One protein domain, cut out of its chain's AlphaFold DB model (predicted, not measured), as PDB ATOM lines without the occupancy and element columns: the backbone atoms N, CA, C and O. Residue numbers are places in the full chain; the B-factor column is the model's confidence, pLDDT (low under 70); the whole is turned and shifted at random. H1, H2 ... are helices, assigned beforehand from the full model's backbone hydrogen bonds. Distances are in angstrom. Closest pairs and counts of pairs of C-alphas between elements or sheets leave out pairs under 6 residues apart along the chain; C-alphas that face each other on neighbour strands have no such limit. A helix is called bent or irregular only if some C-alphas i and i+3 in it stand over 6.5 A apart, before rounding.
ATOM      1  N   SER A 138     -28.441  49.975 -11.162       76.19
ATOM      2  CA  SER A 138     -29.172  50.098  -9.894       76.19
ATOM      3  C   SER A 138     -30.624  50.553 -10.099       76.19
ATOM      4  O   SER A 138     -31.514  50.148  -9.351       76.19
ATOM      5  N   ARG A 139     -30.894  51.329 -11.160       77.31
ATOM      6  CA  ARG A 139     -32.246  51.751 -11.558       77.31
ATOM      7  C   ARG A 139     -33.121  50.572 -11.984       77.31
ATOM      8  O   ARG A 139     -34.279  50.497 -11.580       77.31
ATOM      9  N   ASP A 140     -32.573  49.661 -12.782       80.75
ATOM     10  CA  ASP A 140     -33.329  48.532 -13.331       80.75
ATOM     11  C   ASP A 140     -33.645  47.511 -12.233       80.75
ATOM     12  O   ASP A 140     -34.749  46.972 -12.179       80.75
ATOM     13  N   LEU A 141     -32.728  47.338 -11.277       81.12
ATOM     14  CA  LEU A 141     -32.955  46.531 -10.077       81.12
ATOM     15  C   LEU A 141     -34.037  47.116  -9.171       81.12
ATOM     16  O   LEU A 141     -34.904  46.376  -8.706       81.12
ATOM     17  N   ALA A 142     -34.020  48.432  -8.942       80.69
ATOM     18  CA  ALA A 142     -35.073  49.100  -8.181       80.69
ATOM     19  C   ALA A 142     -36.442  48.902  -8.852       80.69
ATOM     20  O   ALA A 142     -37.414  48.542  -8.186       80.69
ATOM     21  N   LEU A 143     -36.512  49.043 -10.180       85.62
ATOM     22  CA  LEU A 143     -37.735  48.789 -10.937       85.62
ATOM     23  C   LEU A 143     -38.204  47.330 -10.801       85.62
ATOM     24  O   LEU A 143     -39.376  47.090 -10.502       85.62
ATOM     25  N   MET A 144     -37.306  46.356 -10.984       87.31
ATOM     26  CA  MET A 144     -37.610  44.929 -10.826       87.31
ATOM     27  C   MET A 144     -38.121  44.597  -9.423       87.31
ATOM     28  O   MET A 144     -39.075  43.826  -9.285       87.31
ATOM     29  N   LEU A 145     -37.526  45.195  -8.390       86.75
ATOM     30  CA  LEU A 145     -37.941  45.015  -7.005       86.75
ATOM     31  C   LEU A 145     -39.351  45.575  -6.767       86.75
ATOM     32  O   LEU A 145     -40.209  44.866  -6.239       86.75
ATOM     33  N   ILE A 146     -39.618  46.809  -7.210       85.00
ATOM     34  CA  ILE A 146     -40.931  47.459  -7.064       85.00
ATOM     35  C   ILE A 146     -42.022  46.637  -7.761       85.00
ATOM     36  O   ILE A 146     -43.085  46.398  -7.183       85.00
ATOM     37  N   ILE A 147     -41.765  46.176  -8.988       88.88
ATOM     38  CA  ILE A 147     -42.707  45.342  -9.747       88.88
ATOM     39  C   ILE A 147     -42.933  44.000  -9.037       88.88
ATOM     40  O   ILE A 147     -44.080  43.617  -8.814       88.88
ATOM     41  N   SER A 148     -41.863  43.310  -8.629       89.69
ATOM     42  CA  SER A 148     -41.940  42.015  -7.934       89.69
ATOM     43  C   SER A 148     -42.786  42.088  -6.667       89.69
ATOM     44  O   SER A 148     -43.643  41.245  -6.413       89.69
ATOM     45  N   ILE A 149     -42.591  43.139  -5.880       87.25
ATOM     46  CA  ILE A 149     -43.325  43.343  -4.636       87.25
ATOM     47  C   ILE A 149     -44.801  43.622  -4.900       87.25
ATOM     48  O   ILE A 149     -45.656  43.093  -4.193       87.25
ATOM     49  N   ARG A 150     -45.123  44.415  -5.929       85.06
ATOM     50  CA  ARG A 150     -46.516  44.643  -6.340       85.06
ATOM     51  C   ARG A 150     -47.187  43.373  -6.862       85.06
ATOM     52  O   ARG A 150     -48.408  43.276  -6.784       85.06
ATOM     53  N   PHE A 151     -46.419  42.399  -7.344       89.75
ATOM     54  CA  PHE A 151     -46.933  41.083  -7.713       89.75
ATOM     55  C   PHE A 151     -47.158  40.139  -6.532       89.75
ATOM     56  O   PHE A 151     -47.952  39.209  -6.655       89.75
ATOM     57  N   LEU A 152     -46.528  40.371  -5.378       91.12
ATOM     58  CA  LEU A 152     -46.649  39.481  -4.223       91.12
ATOM     59  C   LEU A 152     -48.098  39.321  -3.699       91.12
ATOM     60  O   LEU A 152     -48.492  38.180  -3.445       91.12
ATOM     61  N   PRO A 153     -48.927  40.385  -3.569       89.94
ATOM     62  CA  PRO A 153     -50.338  40.249  -3.197       89.94
ATOM     63  C   PRO A 153     -51.121  39.388  -4.189       89.94
ATOM     64  O   PRO A 153     -51.846  38.485  -3.780       89.94
ATOM     65  N   LEU A 154     -50.900  39.608  -5.486       92.06
ATOM     66  CA  LEU A 154     -51.559  38.854  -6.548       92.06
ATOM     67  C   LEU A 154     -51.169  37.369  -6.513       92.06
ATOM     68  O   LEU A 154     -52.032  36.501  -6.583       92.06
ATOM     69  N   LEU A 155     -49.878  37.063  -6.340       92.88
ATOM     70  CA  LEU A 155     -49.393  35.686  -6.192       92.88
ATOM     71  C   LEU A 155     -49.999  35.003  -4.968       92.88
ATOM     72  O   LEU A 155     -50.358  33.828  -5.018       92.88
ATOM     73  N   ARG A 156     -50.136  35.744  -3.865       93.75
ATOM     74  CA  ARG A 156     -50.793  35.247  -2.661       93.75
ATOM     75  C   ARG A 156     -52.259  34.928  -2.939       93.75
ATOM     76  O   ARG A 156     -52.722  33.882  -2.495       93.75
ATOM     77  N   GLU A 157     -52.992  35.795  -3.624       95.19
ATOM     78  CA  GLU A 157     -54.399  35.564  -3.970       95.19
ATOM     79  C   GLU A 157     -54.573  34.349  -4.884       95.19
ATOM     80  O   GLU A 157     -55.390  33.479  -4.580       95.19
ATOM     81  N   GLU A 158     -53.754  34.228  -5.930       94.25
ATOM     82  CA  GLU A 158     -53.773  33.078  -6.838       94.25
ATOM     83  C   GLU A 158     -53.438  31.778  -6.099       94.25
ATOM     84  O   GLU A 158     -54.171  30.796  -6.216       94.25
ATOM     85  N   LEU A 159     -52.410  31.784  -5.244       94.94
ATOM     86  CA  LEU A 159     -52.081  30.649  -4.380       94.94
ATOM     87  C   LEU A 159     -53.263  30.269  -3.475       94.94
ATOM     88  O   LEU A 159     -53.596  29.090  -3.365       94.94
ATOM     89  N   HIS A 160     -53.927  31.237  -2.835       95.44
ATOM     90  CA  HIS A 160     -55.102  30.949  -2.006       95.44
ATOM     91  C   HIS A 160     -56.269  30.403  -2.834       95.44
ATOM     92  O   HIS A 160     -56.964  29.500  -2.364       95.44
ATOM     93  N   GLY A 161     -56.478  30.918  -4.047       93.88
ATOM     94  CA  GLY A 161     -57.470  30.415  -4.994       93.88
ATOM     95  C   GLY A 161     -57.202  28.960  -5.376       93.88
ATOM     96  O   GLY A 161     -58.089  28.117  -5.242       93.88
ATOM     97  N   LEU A 162     -55.960  28.637  -5.742       92.31
ATOM     98  CA  LEU A 162     -55.531  27.275  -6.071       92.31
ATOM     99  C   LEU A 162     -55.694  26.325  -4.882       92.31
ATOM    100  O   LEU A 162     -56.270  25.248  -5.028       92.31
ATOM    101  N   LEU A 163     -55.264  26.734  -3.685       92.31
ATOM    102  CA  LEU A 163     -55.417  25.925  -2.475       92.31
ATOM    103  C   LEU A 163     -56.893  25.683  -2.129       92.31
ATOM    104  O   LEU A 163     -57.250  24.583  -1.705       92.31
ATOM    105  N   LYS A 164     -57.768  26.680  -2.310       92.38
ATOM    106  CA  LYS A 164     -59.220  26.514  -2.127       92.38
ATOM    107  C   LYS A 164     -59.806  25.547  -3.159       92.38
ATOM    108  O   LYS A 164     -60.533  24.635  -2.773       92.38
ATOM    109  N   ALA A 165     -59.449  25.691  -4.435       91.62
ATOM    110  CA  ALA A 165     -59.907  24.805  -5.506       91.62
ATOM    111  C   ALA A 165     -59.459  23.351  -5.287       91.62
ATOM    112  O   ALA A 165     -60.237  22.419  -5.479       91.62
ATOM    113  N   GLN A 166     -58.229  23.141  -4.819       89.62
ATOM    114  CA  GLN A 166     -57.741  21.803  -4.489       89.62
ATOM    115  C   GLN A 166     -58.473  21.187  -3.297       89.62
ATOM    116  O   GLN A 166     -58.844  20.016  -3.357       89.62
ATOM    117  N   ARG A 167     -58.754  21.963  -2.242       88.50
ATOM    118  CA  ARG A 167     -59.578  21.484  -1.117       88.50
ATOM    119  C   ARG A 167     -60.978  21.062  -1.574       88.50
ATOM    120  O   ARG A 167     -61.474  20.055  -1.085       88.50
ATOM    121  N   ALA A 168     -61.579  21.781  -2.527       90.12
ATOM    122  CA  ALA A 168     -62.872  21.414  -3.114       90.12
ATOM    123  C   ALA A 168     -62.809  20.104  -3.921       90.12
ATOM    124  O   ALA A 168     -63.751  19.321  -3.901       90.12
ATOM    125  N   ARG A 169     -61.668  19.803  -4.554       86.62
ATOM    126  CA  ARG A 169     -61.396  18.520  -5.234       86.62
ATOM    127  C   ARG A 169     -61.012  17.387  -4.267       86.62
ATOM    128  O   ARG A 169     -60.306  16.461  -4.653       86.62
ATOM    129  N   ALA A 170     -61.430  17.485  -3.003       75.94
ATOM    130  CA  ALA A 170     -61.134  16.539  -1.927       75.94
ATOM    131  C   ALA A 170     -59.631  16.256  -1.699       75.94
ATOM    132  O   ALA A 170     -59.267  15.237  -1.106       75.94
ATOM    133  N   PHE A 171     -58.736  17.161  -2.112       78.19
ATOM    134  CA  PHE A 171     -57.310  17.001  -1.845       78.19
ATOM    135  C   PHE A 171     -57.028  17.132  -0.339       78.19
ATOM    136  O   PHE A 171     -57.188  18.202   0.256       78.19
ATOM    137  N   SER A 172     -56.572  16.042   0.288       78.62
ATOM    138  CA  SER A 172     -56.229  15.997   1.713       78.62
ATOM    139  C   SER A 172     -54.736  15.744   1.920       78.62
ATOM    140  O   SER A 172     -54.299  14.603   2.044       78.62
ATOM    141  N   ALA A 173     -53.947  16.818   2.054       71.88
ATOM    142  CA  ALA A 173     -52.498  16.752   2.311       71.88
ATOM    143  C   ALA A 173     -52.113  15.850   3.503       71.88
ATOM    144  O   ALA A 173     -51.030  15.260   3.533       71.88
ATOM    145  N   ARG A 174     -53.013  15.723   4.488       74.81
ATOM    146  CA  ARG A 174     -52.792  14.962   5.722       74.81
ATOM    147  C   ARG A 174     -52.740  13.447   5.480       74.81
ATOM    148  O   ARG A 174     -52.028  12.772   6.212       74.81
ATOM    149  N   ARG A 175     -53.405  12.936   4.433       78.62
ATOM    150  CA  ARG A 175     -53.431  11.502   4.075       78.62
ATOM    151  C   ARG A 175     -52.363  11.091   3.050       78.62
ATOM    152  O   ARG A 175     -52.234   9.908   2.765       78.62
ATOM    153  N   LEU A 176     -51.606  12.038   2.485       81.56
ATOM    154  CA  LEU A 176     -50.567  11.734   1.493       81.56
ATOM    155  C   LEU A 176     -49.269  11.230   2.144       81.56
ATOM    156  O   LEU A 176     -48.833  11.769   3.165       81.56
ATOM    157  N   SER A 177     -48.611  10.268   1.483       91.00
ATOM    158  CA  SER A 177     -47.218   9.897   1.765       91.00
ATOM    159  C   SER A 177     -46.270  11.059   1.446       91.00
ATOM    160  O   SER A 177     -46.611  11.959   0.673       91.00
ATOM    161  N   TRP A 178     -45.056  11.042   2.000       90.19
ATOM    162  CA  TRP A 178     -44.067  12.100   1.752       90.19
ATOM    163  C   TRP A 178     -43.799  12.279   0.241       90.19
ATOM    164  O   TRP A 178     -43.932  13.378  -0.290       90.19
ATOM    165  N   LYS A 179     -43.572  11.194  -0.511       91.56
ATOM    166  CA  LYS A 179     -43.361  11.277  -1.972       91.56
ATOM    167  C   LYS A 179     -44.522  11.970  -2.696       91.56
ATOM    168  O   LYS A 179     -44.303  12.838  -3.537       91.56
ATOM    169  N   ALA A 180     -45.757  11.643  -2.320       88.38
ATOM    170  CA  ALA A 180     -46.939  12.243  -2.923       88.38
ATOM    171  C   ALA A 180     -47.092  13.735  -2.547       88.38
ATOM    172  O   ALA A 180     -47.507  14.535  -3.384       88.38
ATOM    173  N   ARG A 181     -46.714  14.138  -1.321       88.50
ATOM    174  CA  ARG A 181     -46.712  15.553  -0.897       88.50
ATOM    175  C   ARG A 181     -45.730  16.393  -1.710       88.50
ATOM    176  O   ARG A 181     -46.097  17.484  -2.132       88.50
ATOM    177  N   VAL A 182     -44.515  15.891  -1.947       91.50
ATOM    178  CA  VAL A 182     -43.515  16.597  -2.771       91.50
ATOM    179  C   VAL A 182     -44.022  16.758  -4.199       91.50
ATOM    180  O   VAL A 182     -44.032  17.872  -4.711       91.50
ATOM    181  N   ASN A 183     -44.517  15.680  -4.818       90.25
ATOM    182  CA  ASN A 183     -45.034  15.744  -6.188       90.25
ATOM    183  C   ASN A 183     -46.179  16.761  -6.323       90.25
ATOM    184  O   ASN A 183     -46.259  17.523  -7.282       90.25
ATOM    185  N   HIS A 184     -47.040  16.832  -5.309       89.50
ATOM    186  CA  HIS A 184     -48.111  17.816  -5.263       89.50
ATOM    187  C   HIS A 184     -47.604  19.266  -5.136       89.50
ATOM    188  O   HIS A 184     -48.156  20.164  -5.768       89.50
ATOM    189  N   LEU A 185     -46.558  19.509  -4.338       91.38
ATOM    190  CA  LEU A 185     -45.924  20.829  -4.250       91.38
ATOM    191  C   LEU A 185     -45.299  21.245  -5.584       91.38
ATOM    192  O   LEU A 185     -45.445  22.399  -5.978       91.38
ATOM    193  N   VAL A 186     -44.665  20.309  -6.294       93.38
ATOM    194  CA  VAL A 186     -44.115  20.552  -7.636       93.38
ATOM    195  C   VAL A 186     -45.231  20.929  -8.612       93.38
ATOM    196  O   VAL A 186     -45.116  21.941  -9.297       93.38
ATOM    197  N   LEU A 187     -46.345  20.189  -8.618       90.94
ATOM    198  CA  LEU A 187     -47.497  20.484  -9.477       90.94
ATOM    199  C   LEU A 187     -48.105  21.868  -9.187       90.94
ATOM    200  O   LEU A 187     -48.392  22.631 -10.108       90.94
ATOM    201  N   LEU A 188     -48.281  22.214  -7.907       93.19
ATOM    202  CA  LEU A 188     -48.721  23.551  -7.491       93.19
ATOM    203  C   LEU A 188     -47.748  24.641  -7.950       93.19
ATOM    204  O   LEU A 188     -48.175  25.679  -8.462       93.19
ATOM    205  N   GLY A 189     -46.450  24.392  -7.773       94.06
ATOM    206  CA  GLY A 189     -45.386  25.282  -8.213       94.06
ATOM    207  C   GLY A 189     -45.435  25.518  -9.718       94.06
ATOM    208  O   GLY A 189     -45.351  26.666 -10.147       94.06
ATOM    209  N   GLN A 190     -45.654  24.472 -10.516       94.69
ATOM    210  CA  GLN A 190     -45.757  24.573 -11.971       94.69
ATOM    211  C   GLN A 190     -46.905  25.497 -12.401       94.69
ATOM    212  O   GLN A 190     -46.687  26.389 -13.218       94.69
ATOM    213  N   VAL A 191     -48.099  25.351 -11.811       93.12
ATOM    214  CA  VAL A 191     -49.263  26.198 -12.140       93.12
ATOM    215  C   VAL A 191     -49.002  27.670 -11.808       93.12
ATOM    216  O   VAL A 191     -49.251  28.550 -12.631       93.12
ATOM    217  N   LEU A 192     -48.459  27.951 -10.621       94.69
ATOM    218  CA  LEU A 192     -48.131  29.320 -10.211       94.69
ATOM    219  C   LEU A 192     -47.017  29.933 -11.061       94.69
ATOM    220  O   LEU A 192     -47.047  31.128 -11.361       94.69
ATOM    221  N   THR A 193     -46.035  29.125 -11.454       94.75
ATOM    222  CA  THR A 193     -44.907  29.565 -12.280       94.75
ATOM    223  C   THR A 193     -45.381  29.939 -13.680       94.75
ATOM    224  O   THR A 193     -45.038  31.007 -14.176       94.75
ATOM    225  N   ASP A 194     -46.245  29.123 -14.279       95.31
ATOM    226  CA  ASP A 194     -46.856  29.396 -15.579       95.31
ATOM    227  C   ASP A 194     -47.712  30.683 -15.559       95.31
ATOM    228  O   ASP A 194     -47.572  31.559 -16.419       95.31
ATOM    229  N   GLY A 195     -48.512  30.884 -14.504       92.19
ATOM    230  CA  GLY A 195     -49.212  32.154 -14.268       92.19
ATOM    231  C   GLY A 195     -48.262  33.349 -14.118       92.19
ATOM    232  O   GLY A 195     -48.526  34.440 -14.634       92.19
ATOM    233  N   SER A 196     -47.119  33.145 -13.460       93.50
ATOM    234  CA  SER A 196     -46.102  34.179 -13.250       93.50
ATOM    235  C   SER A 196     -45.369  34.551 -14.539       93.50
ATOM    236  O   SER A 196     -45.177  35.740 -14.789       93.50
ATOM    237  N   PHE A 197     -45.034  33.583 -15.397       95.00
ATOM    238  CA  PHE A 197     -44.409  33.851 -16.694       95.00
ATOM    239  C   PHE A 197     -45.329  34.620 -17.636       95.00
ATOM    240  O   PHE A 197     -44.882  35.582 -18.258       95.00
ATOM    241  N   ARG A 198     -46.626  34.286 -17.682       94.06
ATOM    242  CA  ARG A 198     -47.599  35.073 -18.456       94.06
ATOM    243  C   ARG A 198     -47.643  36.534 -18.016       94.06
ATOM    244  O   ARG A 198     -47.644  37.430 -18.857       94.06
ATOM    245  N   ARG A 199     -47.656  36.795 -16.706       93.94
ATOM    246  CA  ARG A 199     -47.643  38.168 -16.173       93.94
ATOM    247  C   ARG A 199     -46.326  38.885 -16.443       93.94
ATOM    248  O   ARG A 199     -46.341  40.075 -16.752       93.94
ATOM    249  N   ALA A 200     -45.204  38.177 -16.349       94.00
ATOM    250  CA  ALA A 200     -43.900  38.726 -16.693       94.00
ATOM    251  C   ALA A 200     -43.842  39.136 -18.174       94.00
ATOM    252  O   ALA A 200     -43.408  40.245 -18.478       94.00
ATOM    253  N   ASP A 201     -44.358  38.301 -19.082       95.44
ATOM    254  CA  ASP A 201     -44.451  38.617 -20.509       95.44
ATOM    255  C   ASP A 201     -45.345  39.844 -20.750       95.44
ATOM    256  O   ASP A 201     -44.910  40.805 -21.386       95.44
ATOM    257  N   GLN A 202     -46.536  39.894 -20.140       94.88
ATOM    258  CA  GLN A 202     -47.436  41.056 -20.210       94.88
ATOM    259  C   GLN A 202     -46.766  42.354 -19.733       94.88
ATOM    260  O   GLN A 202     -46.853  43.378 -20.415       94.88
ATOM    261  N   VAL A 203     -46.060  42.323 -18.596       94.00
ATOM    262  CA  VAL A 203     -45.334  43.497 -18.089       94.00
ATOM    263  C   VAL A 203     -44.172  43.870 -18.996       94.00
ATOM    264  O   VAL A 203     -43.986  45.052 -19.271       94.00
ATOM    265  N   SER A 204     -43.421  42.901 -19.515       93.31
ATOM    266  CA  SER A 204     -42.307  43.181 -20.423       93.31
ATOM    267  C   SER A 204     -42.779  43.863 -21.712       93.31
ATOM    268  O   SER A 204     -42.191  44.860 -22.134       93.31
ATOM    269  N   ARG A 205     -43.892  43.397 -22.293       94.38
ATOM    270  CA  ARG A 205     -44.516  43.998 -23.478       94.38
ATOM    271  C   ARG A 205     -45.007  45.412 -23.180       94.38
ATOM    272  O   ARG A 205     -44.735  46.322 -23.958       94.38
ATOM    273  N   ALA A 206     -45.651  45.619 -22.030       94.31
ATOM    274  CA  ALA A 206     -46.115  46.938 -21.603       94.31
ATOM    275  C   ALA A 206     -44.959  47.926 -21.354       94.31
ATOM    276  O   ALA A 206     -45.057  49.096 -21.720       94.31
ATOM    277  N   LEU A 207     -43.851  47.466 -20.765       92.81
ATOM    278  CA  LEU A 207     -42.651  48.279 -20.558       92.81
ATOM    279  C   LEU A 207     -42.000  48.662 -21.892       92.81
ATOM    280  O   LEU A 207     -41.690  49.835 -22.099       92.81
ATOM    281  N   ARG A 208     -41.860  47.711 -22.826       90.44
ATOM    282  CA  ARG A 208     -41.342  47.978 -24.179       90.44
ATOM    283  C   ARG A 208     -42.220  48.969 -24.948       90.44
ATOM    284  O   ARG A 208     -41.686  49.874 -25.579       90.44
ATOM    285  N   ALA A 209     -43.546  48.858 -24.839       95.12
ATOM    286  CA  ALA A 209     -44.486  49.804 -25.449       95.12
ATOM    287  C   ALA A 209     -44.348  51.233 -24.889       95.12
ATOM    288  O   ALA A 209     -44.598  52.203 -25.595       95.12
ATOM    289  N   ARG A 210     -43.904  51.374 -23.634       91.19
ATOM    290  CA  ARG A 210     -43.588  52.661 -22.989       91.19
ATOM    291  C   ARG A 210     -42.144  53.122 -23.225       91.19
ATOM    292  O   ARG A 210     -41.660  53.980 -22.493       91.19
ATOM    293  N   ALA A 211     -41.454  52.534 -24.201       87.88
ATOM    294  CA  ALA A 211     -40.059  52.817 -24.531       87.88
ATOM    295  C   ALA A 211     -39.067  52.610 -23.364       87.88
ATOM    296  O   ALA A 211     -37.996  53.214 -23.343       87.88
TER     297      ALA A 211
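What this domain is: This is residues 138 to 211 of the 226 residues of the protein "Energy-coupling factor transporter transmembrane protein EcfT" of Deltaproteobacteria bacterium (UniProt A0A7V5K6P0). Two long helices form a hairpin whose legs cross near their middles as a narrow X, touching at the crossing and spreading toward the ends. The longer leg, H2, is one unbroken helix; the other, H1, is bent, and its first arm diverges from H2, so that residues 138 to 146 and 204 to 211 stick out separately. The printed part has 74 residues, with two named helices in the order H1, H2 and no named strand; the class is all helix. The whole is loose, with a radius of gyration of the C-alphas of 16.3 A, and its outline is a rod spanning 51 by 23 by 17 A.

How they stand to each other: H2, residues 178 to 209, is the longest helix. H1, residues 138 to 168, was assigned as one helix by its hydrogen bonds but is bent: C-alphas 150 and 153 are 6.6 A apart. Its arms, H1a at residues 138 to 150 and H1b at residues 153 to 168, stand at a steep tilt of 35.3 degrees, only just past shallow. H1b and H2 touch and form a helical hairpin; their closest C-alphas, those of Leu 159 and Leu 192, are 7.2 A apart. They run opposite ways at a steep tilt of 38 degrees, only just past shallow. H1b touches H2 with residues 155 to 162 alone, and H2 touches H1b with residues 188 to 196 alone. H1a and H2 are apart. In H1a, H1b and H2 every O i to N i+4 pair is within hydrogen-bond range.

Where its parts are: H2 measures 46.5 A from C-alpha 178 at (-44.067, 12.100, 1.752) to C-alpha 209 at (-44.486, 49.804, -25.449). H1a, 18.5 A long, begins at C-alpha 138, at (-29.172, 50.098, -9.894). H1b is 22.6 A long.

The domain as a whole: The C-alphas farthest apart, those of Arg 175 and Ala 211, are 52.0 A apart. The link from H1 to H2 is short, with 9 residues. The printed part has no cut. Its mean pLDDT is 89.5, and no printed residue is under 70.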